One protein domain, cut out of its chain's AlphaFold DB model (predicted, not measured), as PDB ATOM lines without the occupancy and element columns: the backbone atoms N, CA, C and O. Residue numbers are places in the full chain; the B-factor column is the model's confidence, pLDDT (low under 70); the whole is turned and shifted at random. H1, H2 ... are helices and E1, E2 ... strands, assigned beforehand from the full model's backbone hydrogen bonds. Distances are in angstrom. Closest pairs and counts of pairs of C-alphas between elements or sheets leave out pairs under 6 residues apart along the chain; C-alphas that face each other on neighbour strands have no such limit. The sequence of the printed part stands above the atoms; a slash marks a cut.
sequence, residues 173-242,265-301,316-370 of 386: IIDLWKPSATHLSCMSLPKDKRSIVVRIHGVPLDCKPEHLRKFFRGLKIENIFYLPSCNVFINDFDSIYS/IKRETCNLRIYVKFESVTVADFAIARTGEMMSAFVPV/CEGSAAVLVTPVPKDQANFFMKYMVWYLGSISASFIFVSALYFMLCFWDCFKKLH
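This is residues 173 to 242, 265 to 301 and 316 to 370 of the 386 residues of a protein of Proboscia inermis (UniProt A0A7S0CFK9). A compact body sits at one end of a long helix: a strongly twisted four-stranded sheet has H2 and H3 over one face, and H4 passes over the other face before residues 340 to 370 stick far out. The small sheet E4 E5 extends the body beyond this sheet, with E5 running on into E6. The printed part has 162 residues, with four named helices and six named strands in the order H1 E1 H2 E2 E3 H3 E4 E5 E6 H4; the sheet's order is E2 - E3 - E1 - E6, all antiparallel, and the class is mixed, helices and strands. The whole is loose, with a radius of gyration of the C-alphas of 20.2 A, and elongated, spanning 71 by 44 by 34 A.

H1, residues 185 to 188, is over E6, residues 323 to 328; their closest C-alphas, those of Cys 186 and Pro 326, are 6.1 A apart. E1, residues 194 to 201, bends by 78 degrees at residue 197 and is antiparallel to E6, with N 199 and O 325 2.8 A apart. H2, residues 209 to 215, is only just over E2, residues 221 to 227, on which 3 of its C-alphas fall; its height over the sheet is 8.9 A. E3, residues 273 to 278, is antiparallel to E2, with N 225 and O 275 2.8 A apart, and to E1, with N 198 and O 276 2.9 A apart. E1, H2 and E2 form a split strand-helix-strand unit, two strands running the same way with E3 between them, and its crossover is right-handed. H3, residues 281 to 288, is on the same face as H2 and runs along E1 at 14 degrees on the local plane; the closest C-alphas of H3 and E1, those of Val 281 and Ile 196, are 4.5 A apart. E4, residues 294 to 299, and E5, residues 316 to 321, are antiparallel, with N 295 and O 320 2.8 A apart. H4, residues 329 to 370, is on the opposite face, giving three layers, helices on both faces of a sheet. Every O i to N i+4 pair is within hydrogen-bond range in H2 and H3, 36 of 38 in H4, and H1 is too short for such a pair.

H1 begins at C-alpha 185, (5.134, -0.789, -54.976). E1 and E2 are each 17.5 A long. H4 runs 60.7 A to C-alpha 370, (-20.907, -25.387, 3.610).

The C-alphas of Thr 182 and His 370, the two farthest apart, are 71.9 A apart. Residues 243 to 264 and 302 to 315 are not printed; the gaps between C-alphas are 14.5 A and 6.8 A. Of the links printed whole, none is long. Residues 241 to 242, 299 to 301 and 316 have pLDDT under 70.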
ATOM      1  N   ILE A 173     -24.865 -10.001 -62.178       73.75
ATOM      2  CA  ILE A 173     -24.420  -8.665 -61.805       73.75
ATOM      3  C   ILE A 173     -22.898  -8.765 -61.741       73.75
ATOM      4  O   ILE A 173     -22.320  -9.145 -60.723       73.75
ATOM      5  N   ILE A 174     -22.256  -8.512 -62.881       76.69
ATOM      6  CA  ILE A 174     -20.804  -8.452 -62.988       76.69
ATOM      7  C   ILE A 174     -20.389  -7.103 -62.417       76.69
ATOM      8  O   ILE A 174     -20.808  -6.054 -62.911       76.69
ATOM      9  N   ASP A 175     -19.585  -7.127 -61.359       77.88
ATOM     10  CA  ASP A 175     -18.977  -5.907 -60.858       77.88
ATOM     11  C   ASP A 175     -17.908  -5.425 -61.845       77.88
ATOM     12  O   ASP A 175     -16.948  -6.135 -62.149       77.88
ATOM     13  N   LEU A 176     -18.084  -4.209 -62.360       76.19
ATOM     14  CA  LEU A 176     -17.146  -3.571 -63.286       76.19
ATOM     15  C   LEU A 176     -15.959  -2.930 -62.557       76.19
ATOM     16  O   LEU A 176     -15.051  -2.394 -63.196       76.19
ATOM     17  N   TRP A 177     -15.937  -3.008 -61.223       79.12
ATOM     18  CA  TRP A 177     -14.799  -2.584 -60.429       79.12
ATOM     19  C   TRP A 177     -13.532  -3.358 -60.805       79.12
ATOM     20  O   TRP A 177     -13.461  -4.583 -60.687       79.12
ATOM     21  N   LYS A 178     -12.502  -2.615 -61.212       77.12
ATOM     22  CA  LYS A 178     -11.157  -3.135 -61.441       77.12
ATOM     23  C   LYS A 178     -10.211  -2.523 -60.414       77.12
ATOM     24  O   LYS A 178     -10.022  -1.304 -60.435       77.12
ATOM     25  N   PRO A 179      -9.620  -3.325 -59.520       72.12
ATOM     26  CA  PRO A 179      -8.606  -2.815 -58.615       72.12
ATOM     27  C   PRO A 179      -7.417  -2.278 -59.415       72.12
ATOM     28  O   PRO A 179      -6.850  -2.991 -60.243       72.12
ATOM     29  N   SER A 180      -7.022  -1.032 -59.152       76.50
ATOM     30  CA  SER A 180      -5.765  -0.500 -59.670       76.50
ATOM     31  C   SER A 180      -4.628  -0.926 -58.752       76.50
ATOM     32  O   SER A 180      -4.587  -0.542 -57.584       76.50
ATOM     33  N   ALA A 181      -3.697  -1.712 -59.285       73.88
ATOM     34  CA  ALA A 181      -2.478  -2.094 -58.581       73.88
ATOM     35  C   ALA A 181      -1.298  -1.152 -58.882       73.88
ATOM     36  O   ALA A 181      -0.193  -1.399 -58.413       73.88
ATOM     37  N   THR A 182      -1.507  -0.085 -59.664       78.94
ATOM     38  CA  THR A 182      -0.422   0.793 -60.141       78.94
ATOM     39  C   THR A 182       0.308   1.513 -59.011       78.94
ATOM     40  O   THR A 182       1.497   1.783 -59.126       78.94
ATOM     41  N   HIS A 183      -0.393   1.796 -57.915       74.25
ATOM     42  CA  HIS A 183       0.148   2.487 -56.741       74.25
ATOM     43  C   HIS A 183       0.905   1.545 -55.798       74.25
ATOM     44  O   HIS A 183       1.582   2.004 -54.886       74.25
ATOM     45  N   LEU A 184       0.755   0.231 -55.975       75.62
ATOM     46  CA  LEU A 184       1.307  -0.749 -55.057       75.62
ATOM     47  C   LEU A 184       2.727  -1.100 -55.492       75.62
ATOM     48  O   LEU A 184       2.938  -1.916 -56.393       75.62
ATOM     49  N   SER A 185       3.703  -0.509 -54.803       76.12
ATOM     50  CA  SER A 185       5.134  -0.789 -54.976       76.12
ATOM     51  C   SER A 185       5.467  -2.284 -54.866       76.12
ATOM     52  O   SER A 185       6.421  -2.765 -55.471       76.12
ATOM     53  N   CYS A 186       4.640  -3.068 -54.171       76.69
ATOM     54  CA  CYS A 186       4.820  -4.511 -54.057       76.69
ATOM     55  C   CYS A 186       4.643  -5.269 -55.387       76.69
ATOM     56  O   CYS A 186       5.189  -6.360 -55.531       76.69
ATOM     57  N   MET A 187       3.965  -4.723 -56.399       81.88
ATOM     58  CA  MET A 187       3.833  -5.416 -57.692       81.88
ATOM     59  C   MET A 187       5.149  -5.500 -58.473       81.88
ATOM     60  O   MET A 187       5.342  -6.438 -59.250       81.88
ATOM     61  N   SER A 188       6.080  -4.574 -58.236       87.19
ATOM     62  CA  SER A 188       7.413  -4.578 -58.847       87.19
ATOM     63  C   SER A 188       8.453  -5.346 -58.024       87.19
ATOM     64  O   SER A 188       9.640  -5.320 -58.356       87.19
ATOM     65  N   LEU A 189       8.037  -6.061 -56.967       90.12
ATOM     66  CA  LEU A 189       8.973  -6.777 -56.107       90.12
ATOM     67  C   LEU A 189       9.710  -7.872 -56.899       90.12
ATOM     68  O   LEU A 189       9.054  -8.731 -57.519       90.12
ATOM     69  N   PRO A 190      11.055  -7.893 -56.857       93.62
ATOM     70  CA  PRO A 190      11.820  -8.943 -57.506       93.62
ATOM     71  C   PRO A 190      11.525 -10.300 -56.844       93.62
ATOM     72  O   PRO A 190      11.148 -10.384 -55.671       93.62
ATOM     73  N   LYS A 191      11.594 -11.373 -57.643       92.62
ATOM     74  CA  LYS A 191      11.087 -12.710 -57.274       92.62
ATOM     75  C   LYS A 191      11.756 -13.285 -56.021       92.62
ATOM     76  O   LYS A 191      11.120 -13.998 -55.254       92.62
ATOM     77  N   ASP A 192      13.015 -12.940 -55.788       95.44
ATOM     78  CA  ASP A 192      13.818 -13.319 -54.624       95.44
ATOM     79  C   ASP A 192      13.283 -12.745 -53.300       95.44
ATOM     80  O   ASP A 192      13.430 -13.380 -52.251       95.44
ATOM     81  N   LYS A 193      12.616 -11.585 -53.342       96.06
ATOM     82  CA  LYS A 193      12.034 -10.915 -52.167       96.06
ATOM     83  C   LYS A 193      10.581 -11.300 -51.888       96.06
ATOM     84  O   LYS A 193      10.039 -10.905 -50.853       96.06
ATOM     85  N   ARG A 194       9.944 -12.067 -52.777       95.44
ATOM     86  CA  ARG A 194       8.558 -12.525 -52.604       95.44
ATOM     87  C   ARG A 194       8.476 -13.613 -51.544       95.44
ATOM     88  O   ARG A 194       9.336 -14.488 -51.464       95.44
ATOM     89  N   SER A 195       7.447 -13.545 -50.712       97.38
ATOM     90  CA  SER A 195       7.195 -14.535 -49.668       97.38
ATOM     91  C   SER A 195       6.160 -15.579 -50.101       97.38
ATOM     92  O   SER A 195       5.563 -15.484 -51.169       97.38
ATOM     93  N   ILE A 196       5.933 -16.571 -49.239       97.75
ATOM     94  CA  ILE A 196       4.837 -17.547 -49.364       97.75
ATOM     95  C   ILE A 196       3.464 -16.964 -48.986       97.75
ATOM     96  O   ILE A 196       2.455 -17.668 -49.030       97.75
ATOM     97  N   VAL A 197       3.426 -15.701 -48.552       97.06
ATOM     98  CA  VAL A 197       2.219 -15.005 -48.113       97.06
ATOM     99  C   VAL A 197       1.814 -13.997 -49.178       97.06
ATOM    100  O   VAL A 197       2.623 -13.191 -49.646       97.06
ATOM    101  N   VAL A 198       0.535 -14.009 -49.529       96.81
ATOM    102  CA  VAL A 198      -0.079 -12.976 -50.365       96.81
ATOM    103  C   VAL A 198      -1.084 -12.188 -49.546       96.81
ATOM    104  O   VAL A 198      -1.637 -12.685 -48.562       96.81
ATOM    105  N   ARG A 199      -1.346 -10.963 -49.983       95.06
ATOM    106  CA  ARG A 199      -2.407 -10.116 -49.452       95.06
ATOM    107  C   ARG A 199      -3.549 -10.033 -50.457       95.06
ATOM    108  O   ARG A 199      -3.314  -9.965 -51.661       95.06
ATOM    109  N   ILE A 200      -4.774 -10.018 -49.947       95.19
ATOM    110  CA  ILE A 200      -5.997  -9.963 -50.744       95.19
ATOM    111  C   ILE A 200      -6.708  -8.639 -50.491       95.19
ATOM    112  O   ILE A 200      -6.870  -8.223 -49.343       95.19
ATOM    113  N   HIS A 201      -7.152  -7.996 -51.567       92.25
ATOM    114  CA  HIS A 201      -7.945  -6.769 -51.538       92.25
ATOM    115  C   HIS A 201      -9.190  -6.925 -52.404       92.25
ATOM    116  O   HIS A 201      -9.263  -7.791 -53.277       92.25
ATOM    117  N   GLY A 202     -10.170  -6.052 -52.196       89.62
ATOM    118  CA  GLY A 202     -11.416  -6.072 -52.952       89.62
ATOM    119  C   GLY A 202     -12.260  -7.289 -52.619       89.62
ATOM    120  O   GLY A 202     -12.848  -7.894 -53.505       89.62
ATOM    121  N   VAL A 203     -12.300  -7.693 -51.358       92.12
ATOM    122  CA  VAL A 203     -13.122  -8.823 -50.938       92.12
ATOM    123  C   VAL A 203     -14.570  -8.338 -50.721       92.12
ATOM    124  O   VAL A 203     -14.761  -7.230 -50.210       92.12
ATOM    125  N   PRO A 204     -15.604  -9.081 -51.168       91.12
ATOM    126  CA  PRO A 204     -17.000  -8.761 -50.878       91.12
ATOM    127  C   PRO A 204     -17.255  -8.678 -49.378       91.12
ATOM    128  O   PRO A 204     -16.603  -9.382 -48.606       91.12
ATOM    129  N   LEU A 205     -18.238  -7.864 -48.993       87.06
ATOM    130  CA  LEU A 205     -18.770  -7.886 -47.633       87.06
ATOM    131  C   LEU A 205     -19.192  -9.326 -47.275       87.06
ATOM    132  O   LEU A 205     -19.682 -10.054 -48.142       87.06
ATOM    133  N   ASP A 206     -18.963  -9.742 -46.032       86.38
ATOM    134  CA  ASP A 206     -19.332 -11.074 -45.517       86.38
ATOM    135  C   ASP A 206     -18.558 -12.256 -46.140       86.38
ATOM    136  O   ASP A 206     -18.992 -13.417 -46.116       86.38
ATOM    137  N   CYS A 207     -17.376 -12.002 -46.707       90.31
ATOM    138  CA  CYS A 207     -16.542 -13.069 -47.245       90.31
ATOM    139  C   CYS A 207     -15.955 -13.961 -46.140       90.31
ATOM    140  O   CYS A 207     -15.024 -13.589 -45.423       90.31
ATOM    141  N   LYS A 208     -16.472 -15.188 -46.058       92.19
ATOM    142  CA  LYS A 208     -15.964 -16.233 -45.171       92.19
ATOM    143  C   LYS A 208     -14.679 -16.893 -45.707       92.19
ATOM    144  O   LYS A 208     -14.455 -16.898 -46.924       92.19
ATOM    145  N   PRO A 209     -13.865 -17.524 -44.842       93.94
ATOM    146  CA  PRO A 209     -12.654 -18.236 -45.260       93.94
ATOM    147  C   PRO A 209     -12.905 -19.320 -46.318       93.94
ATOM    148  O   PRO A 209     -12.058 -19.554 -47.182       93.94
ATOM    149  N   GLU A 210     -14.070 -19.971 -46.301       94.56
ATOM    150  CA  GLU A 210     -14.444 -21.006 -47.273       94.56
ATOM    151  C   GLU A 210     -14.549 -20.437 -48.692       94.56
ATOM    152  O   GLU A 210     -14.169 -21.103 -49.658       94.56
ATOM    153  N   HIS A 211     -15.000 -19.187 -48.830       94.19
ATOM    154  CA  HIS A 211     -15.070 -18.507 -50.122       94.19
ATOM    155  C   HIS A 211     -13.671 -18.258 -50.687       94.19
ATOM    156  O   HIS A 211     -13.446 -18.491 -51.872       94.19
ATOM    157  N   LEU A 212     -12.708 -17.881 -49.839       95.75
ATOM    158  CA  LEU A 212     -11.306 -17.728 -50.238       95.75
ATOM    159  C   LEU A 212     -10.676 -19.076 -50.616       95.75
ATOM    160  O   LEU A 212      -9.968 -19.163 -51.618       95.75
ATOM    161  N   ARG A 213     -10.978 -20.153 -49.877       96.69
ATOM    162  CA  ARG A 213     -10.534 -21.513 -50.242       96.69
ATOM    163  C   ARG A 213     -11.103 -21.957 -51.591       96.69
ATOM    164  O   ARG A 213     -10.376 -22.538 -52.394       96.69
ATOM    165  N   LYS A 214     -12.379 -21.657 -51.862       96.00
ATOM    166  CA  LYS A 214     -13.020 -21.916 -53.161       96.00
ATOM    167  C   LYS A 214     -12.406 -21.056 -54.265       96.00
ATOM    168  O   LYS A 214     -12.169 -21.574 -55.354       96.00
ATOM    169  N   PHE A 215     -12.119 -19.784 -53.984       96.31
ATOM    170  CA  PHE A 215     -11.446 -18.887 -54.918       96.31
ATOM    171  C   PHE A 215     -10.097 -19.474 -55.324       96.31
ATOM    172  O   PHE A 215      -9.915 -19.750 -56.501       96.31
ATOM    173  N   PHE A 216      -9.218 -19.827 -54.382       97.44
ATOM    174  CA  PHE A 216      -7.918 -20.456 -54.669       97.44
ATOM    175  C   PHE A 216      -7.974 -21.977 -54.871       97.44
ATOM    176  O   PHE A 216      -6.981 -22.670 -54.634       97.44
ATOM    177  N   ARG A 217      -9.107 -22.530 -55.321       97.50
ATOM    178  CA  ARG A 217      -9.219 -23.970 -55.593       97.50
ATOM    179  C   ARG A 217      -8.084 -24.433 -56.515       97.50
ATOM    180  O   ARG A 217      -7.812 -23.798 -57.530       97.50
ATOM    181  N   GLY A 218      -7.446 -25.545 -56.148       97.56
ATOM    182  CA  GLY A 218      -6.284 -26.102 -56.851       97.56
ATOM    183  C   GLY A 218      -4.929 -25.614 -56.326       97.56
ATOM    184  O   GLY A 218      -3.912 -26.204 -56.675       97.56
ATOM    185  N   LEU A 219      -4.901 -24.599 -55.458       98.31
ATOM    186  CA  LEU A 219      -3.696 -24.162 -54.750       98.31
ATOM    187  C   LEU A 219      -3.744 -24.640 -53.294       98.31
ATOM    188  O   LEU A 219      -4.790 -24.591 -52.643       98.31
ATOM    189  N   LYS A 220      -2.606 -25.097 -52.762       98.12
ATOM    190  CA  LYS A 220      -2.520 -25.572 -51.377       98.12
ATOM    191  C   LYS A 220      -2.364 -24.394 -50.415       98.12
ATOM    192  O   LYS A 220      -1.276 -23.839 -50.259       98.12
ATOM    193  N   ILE A 221      -3.474 -24.016 -49.786       98.00
ATOM    194  CA  ILE A 221      -3.510 -23.010 -48.720       98.00
ATOM    195  C   ILE A 221      -3.144 -23.675 -47.395       98.00
ATOM    196  O   ILE A 221      -3.795 -24.638 -46.987       98.00
ATOM    197  N   GLU A 222      -2.158 -23.121 -46.699       96.88
ATOM    198  CA  GLU A 222      -1.841 -23.522 -45.328       96.88
ATOM    199  C   GLU A 222      -2.721 -22.787 -44.324       96.88
ATOM    200  O   GLU A 222      -3.289 -23.403 -43.425       96.88
ATOM    201  N   ASN A 223      -2.837 -21.464 -44.468       95.44
ATOM    202  CA  ASN A 223      -3.571 -20.652 -43.509       95.44
ATOM    203  C   ASN A 223      -4.125 -19.359 -44.122       95.44
ATOM    204  O   ASN A 223      -3.590 -18.840 -45.105       95.44
ATOM    205  N   ILE A 224      -5.194 -18.843 -43.519       95.31
ATOM    206  CA  ILE A 224      -5.850 -17.583 -43.868       95.31
ATOM    207  C   ILE A 224      -5.913 -16.743 -42.597       95.31
ATOM    208  O   ILE A 224      -6.462 -17.181 -41.588       95.31
ATOM    209  N   PHE A 225      -5.369 -15.534 -42.655       91.81
ATOM    210  CA  PHE A 225      -5.302 -14.622 -41.523       91.81
ATOM    211  C   PHE A 225      -6.061 -13.339 -41.826       91.81
ATOM    212  O   PHE A 225      -5.918 -12.755 -42.902       91.81
ATOM    213  N   TYR A 226      -6.815 -12.880 -40.836       91.69
ATOM    214  CA  TYR A 226      -7.513 -11.605 -40.855       91.69
ATOM    215  C   TYR A 226      -6.837 -10.701 -39.834       91.69
ATOM    216  O   TYR A 226      -6.746 -11.061 -38.659       91.69
ATOM    217  N   LEU A 227      -6.341  -9.546 -40.272       88.62
ATOM    218  CA  LEU A 227      -5.961  -8.499 -39.333       88.62
ATOM    219  C   LEU A 227      -7.181  -7.629 -39.015       88.62
ATOM    220  O   LEU A 227      -7.972  -7.349 -39.923       88.62
ATOM    221  N   PRO A 228      -7.308  -7.161 -37.761       81.75
ATOM    222  CA  PRO A 228      -8.301  -6.162 -37.402       81.75
ATOM    223  C   PRO A 228      -8.219  -4.948 -38.328       81.75
ATOM    224  O   PRO A 228      -7.126  -4.468 -38.654       81.75
ATOM    225  N   SER A 229      -9.382  -4.447 -38.734       79.25
ATOM    226  CA  SER A 229      -9.473  -3.219 -39.515       79.25
ATOM    227  C   SER A 229      -8.877  -2.061 -38.719       79.25
ATOM    228  O   SER A 229      -9.266  -1.820 -37.579       79.25
ATOM    229  N   CYS A 230      -7.933  -1.337 -39.318       78.94
ATOM    230  CA  CYS A 230      -7.368  -0.128 -38.727       78.94
ATOM    231  C   CYS A 230      -7.907   1.093 -39.467       78.94
ATOM    232  O   CYS A 230      -7.838   1.134 -40.688       78.94
ATOM    233  N   ASN A 231      -8.398   2.103 -38.751       81.12
ATOM    234  CA  ASN A 231      -8.911   3.329 -39.381       81.12
ATOM    235  C   ASN A 231      -7.814   4.146 -40.083       81.12
ATOM    236  O   ASN A 231      -8.123   5.033 -40.872       81.12
ATOM    237  N   VAL A 232      -6.546   3.830 -39.815       83.00
ATOM    238  CA  VAL A 232      -5.393   4.451 -40.459       83.00
ATOM    239  C   VAL A 232      -5.075   3.716 -41.756       83.00
ATOM    240  O   VAL A 232      -4.738   2.525 -41.747       83.00
ATOM    241  N   PHE A 233      -5.150   4.459 -42.859       82.06
ATOM    242  CA  PHE A 233      -4.650   4.030 -44.157       82.06
ATOM    243  C   PHE A 233      -3.123   3.942 -44.106       82.06
ATOM    244  O   PHE A 233      -2.444   4.926 -43.805       82.06
ATOM    245  N   ILE A 234      -2.578   2.767 -44.401       81.88
ATOM    246  CA  ILE A 234      -1.134   2.553 -44.458       81.88
ATOM    247  C   ILE A 234      -0.724   2.563 -45.928       81.88
ATOM    248  O   ILE A 234      -1.129   1.691 -46.700       81.88
ATOM    249  N   ASN A 235       0.093   3.548 -46.307       80.44
ATOM    250  CA  ASN A 235       0.623   3.645 -47.664       80.44
ATOM    251  C   ASN A 235       1.418   2.379 -48.032       80.44
ATOM    252  O   ASN A 235       1.983   1.732 -47.151       80.44
ATOM    253  N   ASP A 236       1.404   1.992 -49.310       78.38
ATOM    254  CA  ASP A 236       1.974   0.736 -49.850       78.38
ATOM    255  C   ASP A 236       1.326  -0.570 -49.362       78.38
ATOM    256  O   ASP A 236       1.491  -1.626 -49.979       78.38
ATOM    257  N   PHE A 237       0.566  -0.510 -48.275       77.81
ATOM    258  CA  PHE A 237      -0.181  -1.633 -47.744       77.81
ATOM    259  C   PHE A 237      -1.587  -1.630 -48.313       77.81
ATOM    260  O   PHE A 237      -2.007  -2.621 -48.905       77.81
ATOM    261  N   ASP A 238      -2.330  -0.551 -48.108       81.50
ATOM    262  CA  ASP A 238      -3.756  -0.514 -48.384       81.50
ATOM    263  C   ASP A 238      -4.020  -0.080 -49.831       81.50
ATOM    264  O   ASP A 238      -3.440   0.881 -50.340       81.50
ATOM    265  N   SER A 239      -4.894  -0.803 -50.537       76.88
ATOM    266  CA  SER A 239      -5.266  -0.416 -51.897       76.88
ATOM    267  C   SER A 239      -6.114   0.853 -51.852       76.88
ATOM    268  O   SER A 239      -7.160   0.871 -51.194       76.88
ATOM    269  N   ILE A 240      -5.717   1.888 -52.593       71.31
ATOM    270  CA  ILE A 240      -6.547   3.080 -52.773       71.31
ATOM    271  C   ILE A 240      -7.773   2.667 -53.591       71.31
ATOM    272  O   ILE A 240      -7.706   2.466 -54.805       71.31
ATOM    273  N   TYR A 241      -8.923   2.533 -52.930       67.50
ATOM    274  CA  TYR A 241     -10.184   2.456 -53.655       67.50
ATOM    275  C   TYR A 241     -10.490   3.857 -54.154       67.50
ATOM    276  O   TYR A 241     -10.750   4.756 -53.358       67.50
ATOM    277  N   SER A 242     -10.574   4.018 -55.473       55.78
ATOM    278  CA  SER A 242     -11.089   5.235 -56.117       55.78
ATOM    279  C   SER A 242     -12.440   5.705 -55.532       55.78
ATOM    280  O   SER A 242     -12.805   6.871 -55.649       55.78
ATOM    281  N   ILE A 265     -21.473  -4.216 -56.084       82.94
ATOM    282  CA  ILE A 265     -21.217  -5.090 -54.942       82.94
ATOM    283  C   ILE A 265     -20.609  -4.269 -53.807       82.94
ATOM    284  O   ILE A 265     -19.637  -3.533 -53.993       82.94
ATOM    285  N   LYS A 266     -21.174  -4.416 -52.605       85.06
ATOM    286  CA  LYS A 266     -20.583  -3.868 -51.382       85.06
ATOM    287  C   LYS A 266     -19.329  -4.662 -51.034       85.06
ATOM    288  O   LYS A 266     -19.339  -5.892 -51.024       85.06
ATOM    289  N   ARG A 267     -18.250  -3.946 -50.752       84.81
ATOM    290  CA  ARG A 267     -16.935  -4.518 -50.465       84.81
ATOM    291  C   ARG A 267     -16.511  -4.138 -49.068       84.81
ATOM    292  O   ARG A 267     -16.926  -3.096 -48.554       84.81
ATOM    293  N   GLU A 268     -15.665  -4.978 -48.502       84.00
ATOM    294  CA  GLU A 268     -14.958  -4.643 -47.282       84.00
ATOM    295  C   GLU A 268     -14.116  -3.384 -47.487       84.00
ATOM    296  O   GLU A 268     -13.633  -3.093 -48.589       84.00
ATOM    297  N   THR A 269     -13.978  -2.600 -46.422       78.94
ATOM    298  CA  THR A 269     -13.172  -1.372 -46.461       78.94
ATOM    299  C   THR A 269     -11.717  -1.687 -46.832       78.94
ATOM    300  O   THR A 269     -11.232  -2.790 -46.578       78.94
ATOM    301  N   CYS A 270     -10.972  -0.716 -47.379       73.44
ATOM    302  CA  CYS A 270      -9.520  -0.860 -47.625       73.44
ATOM    303  C   CYS A 270      -8.702  -1.276 -46.415       73.44
ATOM    304  O   CYS A 270      -7.581  -1.759 -46.562       73.44
ATOM    305  N   ASN A 271      -9.281  -1.079 -45.244       76.62
ATOM    306  CA  ASN A 271      -8.648  -1.275 -43.969       76.62
ATOM    307  C   ASN A 271      -8.724  -2.736 -43.517       76.62
ATOM    308  O   ASN A 271      -7.969  -3.117 -42.623       76.62
ATOM    309  N   LEU A 272      -9.587  -3.560 -44.130       85.69
ATOM    310  CA  LEU A 272      -9.584  -4.997 -43.891       85.69
ATOM    311  C   LEU A 272      -8.382  -5.620 -44.605       85.69
ATOM    312  O   LEU A 272      -8.255  -5.545 -45.830       85.69
ATOM    313  N   ARG A 273      -7.495  -6.258 -43.835       90.31
ATOM    314  CA  ARG A 273      -6.270  -6.859 -44.371       90.31
ATOM    315  C   ARG A 273      -6.341  -8.368 -44.223       90.31
ATOM    316  O   ARG A 273      -6.272  -8.902 -43.117       90.31
ATOM    317  N   ILE A 274      -6.488  -9.037 -45.360       94.00
ATOM    318  CA  ILE A 274      -6.572 -10.492 -45.444       94.00
ATOM    319  C   ILE A 274      -5.268 -11.007 -46.042       94.00
ATOM    320  O   ILE A 274      -4.843 -10.551 -47.107       94.00
ATOM    321  N   TYR A 275      -4.655 -11.972 -45.365       95.56
ATOM    322  CA  TYR A 275      -3.419 -12.617 -45.788       95.56
ATOM    323  C   TYR A 275      -3.644 -14.110 -45.966       95.56
ATOM    324  O   TYR A 275      -4.296 -14.749 -45.141       95.56
ATOM    325  N   VAL A 276      -3.078 -14.680 -47.024       97.06
ATOM    326  CA  VAL A 276      -3.146 -16.120 -47.288       97.06
ATOM    327  C   VAL A 276      -1.740 -16.665 -47.424       97.06
ATOM    328  O   VAL A 276      -0.946 -16.169 -48.223       97.06
ATOM    329  N   LYS A 277      -1.436 -17.677 -46.611       97.25
ATOM    330  CA  LYS A 277      -0.170 -18.405 -46.624       97.25
ATOM    331  C   LYS A 277      -0.322 -19.669 -47.458       97.25
ATOM    332  O   LYS A 277      -1.221 -20.475 -47.207       97.25
ATOM    333  N   PHE A 278       0.581 -19.844 -48.412       98.00
ATOM    334  CA  PHE A 278       0.678 -21.033 -49.252       98.00
ATOM    335  C   PHE A 278       1.878 -21.898 -48.861       98.00
ATOM    336  O   PHE A 278       2.771 -21.450 -48.145       98.00
ATOM    337  N   GLU A 279       1.897 -23.130 -49.368       97.88
ATOM    338  CA  GLU A 279       2.979 -24.099 -49.141       97.88
ATOM    339  C   GLU A 279       4.338 -23.633 -49.681       97.88
ATOM    340  O   GLU A 279       5.387 -23.945 -49.121       97.88
ATOM    341  N   SER A 280       4.346 -22.877 -50.779       97.94
ATOM    342  CA  SER A 280       5.581 -22.442 -51.423       97.94
ATOM    343  C   SER A 280       5.436 -21.086 -52.105       97.94
ATOM    344  O   SER A 280       4.333 -20.604 -52.379       97.94
ATOM    345  N   VAL A 281       6.580 -20.473 -52.425       97.50
ATOM    346  CA  VAL A 281       6.630 -19.190 -53.145       97.50
ATOM    347  C   VAL A 281       6.064 -19.342 -54.558       97.50
ATOM    348  O   VAL A 281       5.364 -18.457 -55.031       97.50
ATOM    349  N   THR A 282       6.290 -20.485 -55.213       97.81
ATOM    350  CA  THR A 282       5.747 -20.744 -56.554       97.81
ATOM    351  C   THR A 282       4.221 -20.825 -56.542       97.81
ATOM    352  O   THR A 282       3.576 -20.271 -57.428       97.81
ATOM    353  N   VAL A 283       3.626 -21.447 -55.516       98.25
ATOM    354  CA  VAL A 283       2.164 -21.481 -55.335       98.25
ATOM    355  C   VAL A 283       1.615 -20.079 -55.051       98.25
ATOM    356  O   VAL A 283       0.582 -19.706 -55.607       98.25
ATOM    357  N   ALA A 284       2.322 -19.273 -54.253       97.81
ATOM    358  CA  ALA A 284       1.962 -17.875 -54.017       97.81
ATOM    359  C   ALA A 284       2.029 -17.025 -55.304       97.81
ATOM    360  O   ALA A 284       1.131 -16.224 -55.554       97.81
ATOM    361  N   ASP A 285       3.028 -17.238 -56.166       96.81
ATOM    362  CA  ASP A 285       3.117 -16.580 -57.478       96.81
ATOM    363  C   ASP A 285       1.940 -16.964 -58.396       96.81
ATOM    364  O   ASP A 285       1.359 -16.092 -59.047       96.81
ATOM    365  N   PHE A 286       1.528 -18.240 -58.407       97.75
ATOM    366  CA  PHE A 286       0.310 -18.658 -59.114       97.75
ATOM    367  C   PHE A 286      -0.944 -17.997 -58.539       97.75
ATOM    368  O   PHE A 286      -1.822 -17.609 -59.305       97.75
ATOM    369  N   ALA A 287      -1.028 -17.818 -57.219       97.62
ATOM    370  CA  ALA A 287      -2.134 -17.099 -56.593       97.62
ATOM    371  C   ALA A 287      -2.181 -15.621 -57.017       97.62
ATOM    372  O   ALA A 287      -3.260 -15.100 -57.289       97.62
ATOM    373  N   ILE A 288      -1.026 -14.954 -57.129       96.19
ATOM    374  CA  ILE A 288      -0.929 -13.558 -57.594       96.19
ATOM    375  C   ILE A 288      -1.424 -13.419 -59.039       96.19
ATOM    376  O   ILE A 288      -2.119 -12.451 -59.359       96.19
ATOM    377  N   ALA A 289      -1.127 -14.400 -59.898       95.50
ATOM    378  CA  ALA A 289      -1.588 -14.422 -61.288       95.50
ATOM    379  C   ALA A 289      -3.124 -14.460 -61.431       95.50
ATOM    380  O   ALA A 289      -3.635 -14.111 -62.492       95.50
ATOM    381  N   ARG A 290      -3.855 -14.810 -60.362       95.44
ATOM    382  CA  ARG A 290      -5.331 -14.799 -60.303       95.44
ATOM    383  C   ARG A 290      -5.924 -13.423 -59.985       95.44
ATOM    384  O   ARG A 290      -7.125 -13.286 -59.768       95.44
ATOM    385  N   THR A 291      -5.094 -12.384 -59.927       93.06
ATOM    386  CA  THR A 291      -5.557 -11.001 -59.772       93.06
ATOM    387  C   THR A 291      -6.550 -10.625 -60.869       93.06
ATOM    388  O   THR A 291      -6.286 -10.801 -62.055       93.06
ATOM    389  N   GLY A 292      -7.682 -10.053 -60.466       90.75
ATOM    390  CA  GLY A 292      -8.774  -9.664 -61.354       90.75
ATOM    391  C   GLY A 292      -9.788 -10.777 -61.616       90.75
ATOM    392  O   GLY A 292     -10.829 -10.498 -62.212       90.75
ATOM    393  N   GLU A 293      -9.538 -12.005 -61.153       93.31
ATOM    394  CA  GLU A 293     -10.550 -13.055 -61.189       93.31
ATOM    395  C   GLU A 293     -11.739 -12.724 -60.283       93.31
ATOM    396  O   GLU A 293     -11.627 -12.012 -59.279       93.31
ATOM    397  N   MET A 294     -12.895 -13.263 -60.661       91.81
ATOM    398  CA  MET A 294     -14.155 -13.041 -59.971       91.81
ATOM    399  C   MET A 294     -14.334 -14.051 -58.841       91.81
ATOM    400  O   MET A 294     -14.261 -15.262 -59.050       91.81
ATOM    401  N   MET A 295     -14.627 -13.549 -57.650       92.44
ATOM    402  CA  MET A 295     -15.052 -14.344 -56.510       92.44
ATOM    403  C   MET A 295     -16.567 -14.243 -56.347       92.44
ATOM    404  O   MET A 295     -17.136 -13.154 -56.450       92.44
ATOM    405  N   SER A 296     -17.218 -15.375 -56.076       89.44
ATOM    406  CA  SER A 296     -18.650 -15.411 -55.780       89.44
ATOM    407  C   SER A 296     -18.936 -14.601 -54.515       89.44
ATOM    408  O   SER A 296     -18.398 -14.905 -53.448       89.44
ATOM    409  N   ALA A 297     -19.776 -13.582 -54.644       82.62
ATOM    410  CA  ALA A 297     -20.264 -12.751 -53.561       82.62
ATOM    411  C   ALA A 297     -21.715 -13.123 -53.274       82.62
ATOM    412  O   ALA A 297     -22.553 -13.156 -54.177       82.62
ATOM    413  N   PHE A 298     -22.016 -13.359 -52.005       77.62
ATOM    414  CA  PHE A 298     -23.395 -13.446 -51.570       77.62
ATOM    415  C   PHE A 298     -23.928 -12.023 -51.450       77.62
ATOM    416  O   PHE A 298     -23.491 -11.267 -50.584       77.62
ATOM    417  N   VAL A 299     -24.817 -11.622 -52.356       67.38
ATOM    418  CA  VAL A 299     -25.449 -10.306 -52.278       67.38
ATOM    419  C   VAL A 299     -26.806 -10.495 -51.604       67.38
ATOM    420  O   VAL A 299     -27.708 -11.063 -52.223       67.38
ATOM    421  N   PRO A 300     -26.988 -10.057 -50.344       63.56
ATOM    422  CA  PRO A 300     -28.308 -10.076 -49.736       63.56
ATOM    423  C   PRO A 300     -29.227  -9.150 -50.544       63.56
ATOM    424  O   PRO A 300     -28.994  -7.943 -50.630       63.56
ATOM    425  N   VAL A 301     -30.268  -9.721 -51.156       59.22
ATOM    426  CA  VAL A 301     -31.194  -9.019 -52.074       59.22
ATOM    427  C   VAL A 301     -32.059  -7.972 -51.344       59.22
ATOM    428  O   VAL A 301     -32.587  -7.043 -51.953       59.22
ATOM    429  N   CYS A 316     -29.083 -13.521 -55.200       59.22
ATOM    430  CA  CYS A 316     -28.387 -13.329 -56.458       59.22
ATOM    431  C   CYS A 316     -26.890 -13.585 -56.233       59.22
ATOM    432  O   CYS A 316     -26.255 -12.915 -55.409       59.22
ATOM    433  N   GLU A 317     -26.321 -14.535 -56.972       73.12
ATOM    434  CA  GLU A 317     -24.878 -14.758 -56.999       73.12
ATOM    435  C   GLU A 317     -24.211 -13.566 -57.700       73.12
ATOM    436  O   GLU A 317     -24.194 -13.445 -58.927       73.12
ATOM    437  N   GLY A 318     -23.689 -12.633 -56.906       80.19
ATOM    438  CA  GLY A 318     -22.822 -11.577 -57.409       80.19
ATOM    439  C   GLY A 318     -21.433 -12.133 -57.699       80.19
ATOM    440  O   GLY A 318     -20.998 -13.121 -57.109       80.19
ATOM    441  N   SER A 319     -20.700 -11.483 -58.596       86.19
ATOM    442  CA  SER A 319     -19.298 -11.808 -58.866       86.19
ATOM    443  C   SER A 319     -18.445 -10.562 -58.710       86.19
ATOM    444  O   SER A 319     -18.691  -9.547 -59.361       86.19
ATOM    445  N   ALA A 320     -17.457 -10.639 -57.826       90.19
ATOM    446  CA  ALA A 320     -16.627  -9.512 -57.442       90.19
ATOM    447  C   ALA A 320     -15.165  -9.787 -57.794       90.19
ATOM    448  O   ALA A 320     -14.589 -10.757 -57.309       90.19
ATOM    449  N   ALA A 321     -14.551  -8.902 -58.582       91.25
ATOM    450  CA  ALA A 321     -13.118  -8.968 -58.846       91.25
ATOM    451  C   ALA A 321     -12.322  -8.846 -57.538       91.25
ATOM    452  O   ALA A 321     -12.700  -8.059 -56.662       91.25
ATOM    453  N   VAL A 322     -11.227  -9.598 -57.436       92.75
ATOM    454  CA  VAL A 322     -10.315  -9.612 -56.284       92.75
ATOM    455  C   VAL A 322      -8.904  -9.233 -56.736       92.75
ATOM    456  O   VAL A 322      -8.450  -9.653 -57.799       92.75
ATOM    457  N   LEU A 323      -8.189  -8.445 -55.934       92.88
ATOM    458  CA  LEU A 323      -6.775  -8.123 -56.151       92.88
ATOM    459  C   LEU A 323      -5.901  -8.961 -55.226       92.88
ATOM    460  O   LEU A 323      -6.118  -8.954 -54.016       92.88
ATOM    461  N   VAL A 324      -4.884  -9.622 -55.777       94.88
ATOM    462  CA  VAL A 324      -3.930 -10.422 -55.003       94.88
ATOM    463  C   VAL A 324      -2.537  -9.829 -55.164       94.88
ATOM    464  O   VAL A 324      -1.986  -9.790 -56.258       94.88
ATOM    465  N   THR A 325      -1.949  -9.350 -54.073       94.75
ATOM    466  CA  THR A 325      -0.645  -8.676 -54.088       94.75
ATOM    467  C   THR A 325       0.405  -9.473 -53.321       94.75
ATOM    468  O   THR A 325       0.080 -10.023 -52.263       94.75
ATOM    469  N   PRO A 326       1.665  -9.518 -53.785       96.12
ATOM    470  CA  PRO A 326       2.742 -10.154 -53.031       96.12
ATOM    471  C   PRO A 326       3.012  -9.420 -51.714       96.12
ATOM    472  O   PRO A 326       2.881  -8.198 -51.632       96.12
ATOM    473  N   VAL A 327       3.459 -10.166 -50.703       95.00
ATOM    474  CA  VAL A 327       3.998  -9.604 -49.458       95.00
ATOM    475  C   VAL A 327       5.513  -9.846 -49.417       95.00
ATOM    476  O   VAL A 327       5.940 -10.987 -49.638       95.00
ATOM    477  N   PRO A 328       6.341  -8.819 -49.145       95.50
ATOM    478  CA  PRO A 328       7.781  -8.984 -48.951       95.50
ATOM    479  C   PRO A 328       8.114  -9.992 -47.844       95.50
ATOM    480  O   PRO A 328       7.426 -10.040 -46.822       95.50
ATOM    481  N   LYS A 329       9.197 -10.762 -48.013       95.94
ATOM    482  CA  LYS A 329       9.662 -11.756 -47.021       95.94
ATOM    483  C   LYS A 329       9.792 -11.191 -45.610       95.94
ATOM    484  O   LYS A 329       9.307 -11.820 -44.676       95.94
ATOM    485  N   ASP A 330      10.377 -10.008 -45.457       94.81
ATOM    486  CA  ASP A 330      10.608  -9.412 -44.137       94.81
ATOM    487  C   ASP A 330       9.288  -9.107 -43.414       94.81
ATOM    488  O   ASP A 330       9.124  -9.425 -42.236       94.81
ATOM    489  N   GLN A 331       8.302  -8.589 -44.151       92.69
ATOM    490  CA  GLN A 331       6.961  -8.328 -43.630       92.69
ATOM    491  C   GLN A 331       6.204  -9.628 -43.336       92.69
ATOM    492  O   GLN A 331       5.581  -9.759 -42.287       92.69
ATOM    493  N   ALA A 332       6.277 -10.618 -44.228       94.38
ATOM    494  CA  ALA A 332       5.636 -11.912 -44.019       94.38
ATOM    495  C   ALA A 332       6.201 -12.639 -42.790       94.38
ATOM    496  O   ALA A 332       5.438 -13.172 -41.985       94.38
ATOM    497  N   ASN A 333       7.522 -12.613 -42.606       94.00
ATOM    498  CA  ASN A 333       8.189 -13.181 -41.435       94.00
ATOM    499  C   ASN A 333       7.764 -12.468 -40.151       94.00
ATOM    500  O   ASN A 333       7.502 -13.130 -39.144       94.00
ATOM    501  N   PHE A 334       7.644 -11.139 -40.195       91.31
ATOM    502  CA  PHE A 334       7.082 -10.361 -39.099       91.31
ATOM    503  C   PHE A 334       5.660 -10.842 -38.767       91.31
ATOM    504  O   PHE A 334       5.405 -11.255 -37.636       91.31
ATOM    505  N   PHE A 335       4.754 -10.902 -39.749       88.44
ATOM    506  CA  PHE A 335       3.381 -11.359 -39.514       88.44
ATOM    507  C   PHE A 335       3.322 -12.778 -38.956       88.44
ATOM    508  O   PHE A 335       2.648 -13.007 -37.958       88.44
ATOM    509  N   MET A 336       4.064 -13.724 -39.530       89.06
ATOM    510  CA  MET A 336       4.058 -15.100 -39.033       89.06
ATOM    511  C   MET A 336       4.589 -15.202 -37.603       89.06
ATOM    512  O   MET A 336       4.027 -15.946 -36.803       89.06
ATOM    513  N   LYS A 337       5.624 -14.431 -37.254       90.12
ATOM    514  CA  LYS A 337       6.167 -14.423 -35.894       90.12
ATOM    515  C   LYS A 337       5.154 -13.871 -34.890       90.12
ATOM    516  O   LYS A 337       4.927 -14.498 -33.863       90.12
ATOM    517  N   TYR A 338       4.529 -12.732 -35.179       84.75
ATOM    518  CA  TYR A 338       3.665 -12.054 -34.204       84.75
ATOM    519  C   TYR A 338       2.221 -12.567 -34.189       84.75
ATOM    520  O   TYR A 338       1.595 -12.573 -33.133       84.75
ATOM    521  N   MET A 339       1.688 -13.062 -35.309       78.62
ATOM    522  CA  MET A 339       0.323 -13.600 -35.339       78.62
ATOM    523  C   MET A 339       0.203 -14.938 -34.612       78.62
ATOM    524  O   MET A 339      -0.798 -15.166 -33.935       78.62
ATOM    525  N   VAL A 340       1.224 -15.799 -34.691       77.31
ATOM    526  CA  VAL A 340       1.256 -17.051 -33.914       77.31
ATOM    527  C   VAL A 340       1.235 -16.743 -32.416       77.31
ATOM    528  O   VAL A 340       0.479 -17.360 -31.667       77.31
ATOM    529  N   TRP A 341       1.992 -15.730 -31.992       77.44
ATOM    530  CA  TRP A 341       1.993 -15.258 -30.608       77.44
ATOM    531  C   TRP A 341       0.650 -14.672 -30.178       77.44
ATOM    532  O   TRP A 341       0.180 -14.970 -29.085       77.44
ATOM    533  N   TYR A 342       0.014 -13.865 -31.028       74.31
ATOM    534  CA  TYR A 342      -1.262 -13.235 -30.697       74.31
ATOM    535  C   TYR A 342      -2.387 -14.266 -30.531       74.31
ATOM    536  O   TYR A 342      -3.121 -14.216 -29.547       74.31
ATOM    537  N   LEU A 343      -2.473 -15.251 -31.432       73.19
ATOM    538  CA  LEU A 343      -3.446 -16.342 -31.318       73.19
ATOM    539  C   LEU A 343      -3.191 -17.207 -30.078       73.19
ATOM    540  O   LEU A 343      -4.135 -17.536 -29.359       73.19
ATOM    541  N   GLY A 344      -1.923 -17.512 -29.785       75.50
ATOM    542  CA  GLY A 344      -1.540 -18.212 -28.559       75.50
ATOM    543  C   GLY A 344      -1.945 -17.436 -27.306       75.50
ATOM    544  O   GLY A 344      -2.591 -17.991 -26.420       75.50
ATOM    545  N   SER A 345      -1.657 -16.135 -27.265       76.50
ATOM    546  CA  SER A 345      -1.986 -15.267 -26.130       76.50
ATOM    547  C   SER A 345      -3.496 -15.133 -25.914       76.50
ATOM    548  O   SER A 345      -3.969 -15.252 -24.783       76.50
ATOM    549  N   ILE A 346      -4.279 -14.973 -26.989       78.25
ATOM    550  CA  ILE A 346      -5.745 -14.965 -26.900       78.25
ATOM    551  C   ILE A 346      -6.243 -16.293 -26.339       78.25
ATOM    552  O   ILE A 346      -7.038 -16.285 -25.403       78.25
ATOM    553  N   SER A 347      -5.762 -17.428 -26.853       81.00
ATOM    554  CA  SER A 347      -6.195 -18.736 -26.355       81.00
ATOM    555  C   SER A 347      -5.856 -18.932 -24.873       81.00
ATOM    556  O   SER A 347      -6.718 -19.348 -24.104       81.00
ATOM    557  N   ALA A 348      -4.656 -18.531 -24.441       85.12
ATOM    558  CA  ALA A 348      -4.248 -18.581 -23.041       85.12
ATOM    559  C   ALA A 348      -5.118 -17.671 -22.161       85.12
ATOM    560  O   ALA A 348      -5.523 -18.070 -21.072       85.12
ATOM    561  N   SER A 349      -5.468 -16.481 -22.656       87.69
ATOM    562  CA  SER A 349      -6.338 -15.533 -21.955       87.69
ATOM    563  C   SER A 349      -7.767 -16.064 -21.836       87.69
ATOM    564  O   SER A 349      -8.361 -15.977 -20.766       87.69
ATOM    565  N   PHE A 350      -8.310 -16.678 -22.889       87.06
ATOM    566  CA  PHE A 350      -9.621 -17.333 -22.845       87.06
ATOM    567  C   PHE A 350      -9.641 -18.514 -21.875       87.06
ATOM    568  O   PHE A 350     -10.600 -18.651 -21.117       87.06
ATOM    569  N   ILE A 351      -8.588 -19.337 -21.860       91.38
ATOM    570  CA  ILE A 351      -8.445 -20.433 -20.894       91.38
ATOM    571  C   ILE A 351      -8.388 -19.871 -19.474       91.38
ATOM    572  O   ILE A 351      -9.099 -20.362 -18.604       91.38
ATOM    573  N   PHE A 352      -7.611 -18.810 -19.245       93.38
ATOM    574  CA  PHE A 352      -7.501 -18.173 -17.936       93.38
ATOM    575  C   PHE A 352      -8.835 -17.581 -17.463       93.38
ATOM    576  O   PHE A 352      -9.250 -17.840 -16.338       93.38
ATOM    577  N   VAL A 353      -9.544 -16.845 -18.323       93.88
ATOM    578  CA  VAL A 353     -10.863 -16.272 -18.002       93.88
ATOM    579  C   VAL A 353     -11.895 -17.373 -17.753       93.88
ATOM    580  O   VAL A 353     -12.663 -17.282 -16.799       93.88
ATOM    581  N   SER A 354     -11.887 -18.440 -18.554       93.00
ATOM    582  CA  SER A 354     -12.793 -19.583 -18.369       93.00
ATOM    583  C   SER A 354     -12.489 -20.346 -17.077       93.00
ATOM    584  O   SER A 354     -13.410 -20.722 -16.357       93.00
ATOM    585  N   ALA A 355     -11.208 -20.535 -16.745       95.00
ATOM    586  CA  ALA A 355     -10.782 -21.157 -15.495       95.00
ATOM    587  C   ALA A 355     -11.154 -20.294 -14.284       95.00
ATOM    588  O   ALA A 355     -11.680 -20.813 -13.304       95.00
ATOM    589  N   LEU A 356     -10.948 -18.976 -14.362       96.25
ATOM    590  CA  LEU A 356     -11.355 -18.042 -13.315       96.25
ATOM    591  C   LEU A 356     -12.873 -18.080 -13.103       96.25
ATOM    592  O   LEU A 356     -13.328 -18.172 -11.966       96.25
ATOM    593  N   TYR A 357     -13.652 -18.079 -14.187       96.88
ATOM    594  CA  TYR A 357     -15.106 -18.217 -14.124       96.88
ATOM    595  C   TYR A 357     -15.524 -19.538 -13.460       96.88
ATOM    596  O   TYR A 357     -16.353 -19.534 -12.552       96.88
ATOM    597  N   PHE A 358     -14.897 -20.657 -13.837       96.00
ATOM    598  CA  PHE A 358     -15.160 -21.960 -13.223       96.00
ATOM    599  C   PHE A 358     -14.835 -21.975 -11.722       96.00
ATOM    600  O   PHE A 358     -15.633 -22.474 -10.930       96.00
ATOM    601  N   MET A 359     -13.709 -21.383 -11.314       95.69
ATOM    602  CA  MET A 359     -13.324 -21.273  -9.901       95.69
ATOM    603  C   MET A 359     -14.318 -20.430  -9.096       95.69
ATOM    604  O   MET A 359     -14.637 -20.790  -7.965       95.69
ATOM    605  N   LEU A 360     -14.848 -19.348  -9.675       96.00
ATOM    606  CA  LEU A 360     -15.884 -18.530  -9.036       96.00
ATOM    607  C   LEU A 360     -17.196 -19.310  -8.871       96.00
ATOM    608  O   LEU A 360     -17.754 -19.333  -7.776       96.00
ATOM    609  N   CYS A 361     -17.647 -20.020  -9.909       94.94
ATOM    610  CA  CYS A 361     -18.834 -20.875  -9.813       94.94
ATOM    611  C   CYS A 361     -18.656 -21.998  -8.779       94.94
ATOM    612  O   CYS A 361     -19.569 -22.275  -8.000       94.94
ATOM    613  N   PHE A 362     -17.477 -22.626  -8.741       94.81
ATOM    614  CA  PHE A 362     -17.163 -23.669  -7.769       94.81
ATOM    615  C   PHE A 362     -17.165 -23.127  -6.336       94.81
ATOM    616  O   PHE A 362     -17.725 -23.755  -5.437       94.81
ATOM    617  N   TRP A 363     -16.595 -21.940  -6.122       95.44
ATOM    618  CA  TRP A 363     -16.589 -21.270  -4.824       95.44
ATOM    619  C   TRP A 363     -18.004 -20.943  -4.328       95.44
ATOM    620  O   TRP A 363     -18.315 -21.171  -3.157       95.44
ATOM    621  N   ASP A 364     -18.889 -20.482  -5.214       93.31
ATOM    622  CA  ASP A 364     -20.291 -20.230  -4.872       93.31
ATOM    623  C   ASP A 364     -21.047 -21.523  -4.521       93.31
ATOM    624  O   ASP A 364     -21.828 -21.545  -3.564       93.31
ATOM    625  N   CYS A 365     -20.790 -22.626  -5.233       93.69
ATOM    626  CA  CYS A 365     -21.318 -23.946  -4.878       93.69
ATOM    627  C   CYS A 365     -20.792 -24.428  -3.519       93.69
ATOM    628  O   CYS A 365     -21.573 -24.913  -2.699       93.69
ATOM    629  N   PHE A 366     -19.496 -24.254  -3.254       93.62
ATOM    630  CA  PHE A 366     -18.878 -24.631  -1.985       93.62
ATOM    631  C   PHE A 366     -19.468 -23.841  -0.814       93.62
ATOM    632  O   PHE A 366     -19.821 -24.431   0.204       93.62
ATOM    633  N   LYS A 367     -19.671 -22.526  -0.973       92.81
ATOM    634  CA  LYS A 367     -20.353 -21.693   0.029       92.81
ATOM    635  C   LYS A 367     -21.765 -22.192   0.329       92.81
ATOM    636  O   LYS A 367     -22.126 -22.287   1.499       92.81
ATOM    637  N   LYS A 368     -22.546 -22.540  -0.699       91.38
ATOM    638  CA  LYS A 368     -23.900 -23.094  -0.520       91.38
ATOM    639  C   LYS A 368     -23.880 -24.445   0.201       91.38
ATOM    640  O   LYS A 368     -24.692 -24.657   1.096       91.38
ATOM    641  N   LEU A 369     -22.943 -25.330  -0.145       90.81
ATOM    642  CA  LEU A 369     -22.797 -26.635   0.504       90.81
ATOM    643  C   LEU A 369     -22.367 -26.497   1.971       90.81
ATOM    644  O   LEU A 369     -22.964 -27.118   2.844       90.81
ATOM    645  N   HIS A 370     -21.377 -25.649   2.251       88.38
ATOM    646  CA  HIS A 370     -20.907 -25.387   3.610       88.38
ATOM    647  C   HIS A 370     -22.014 -24.784   4.485       88.38
ATOM    648  O   HIS A 370     -22.170 -25.169   5.640       88.38
TER     649      HIS A 370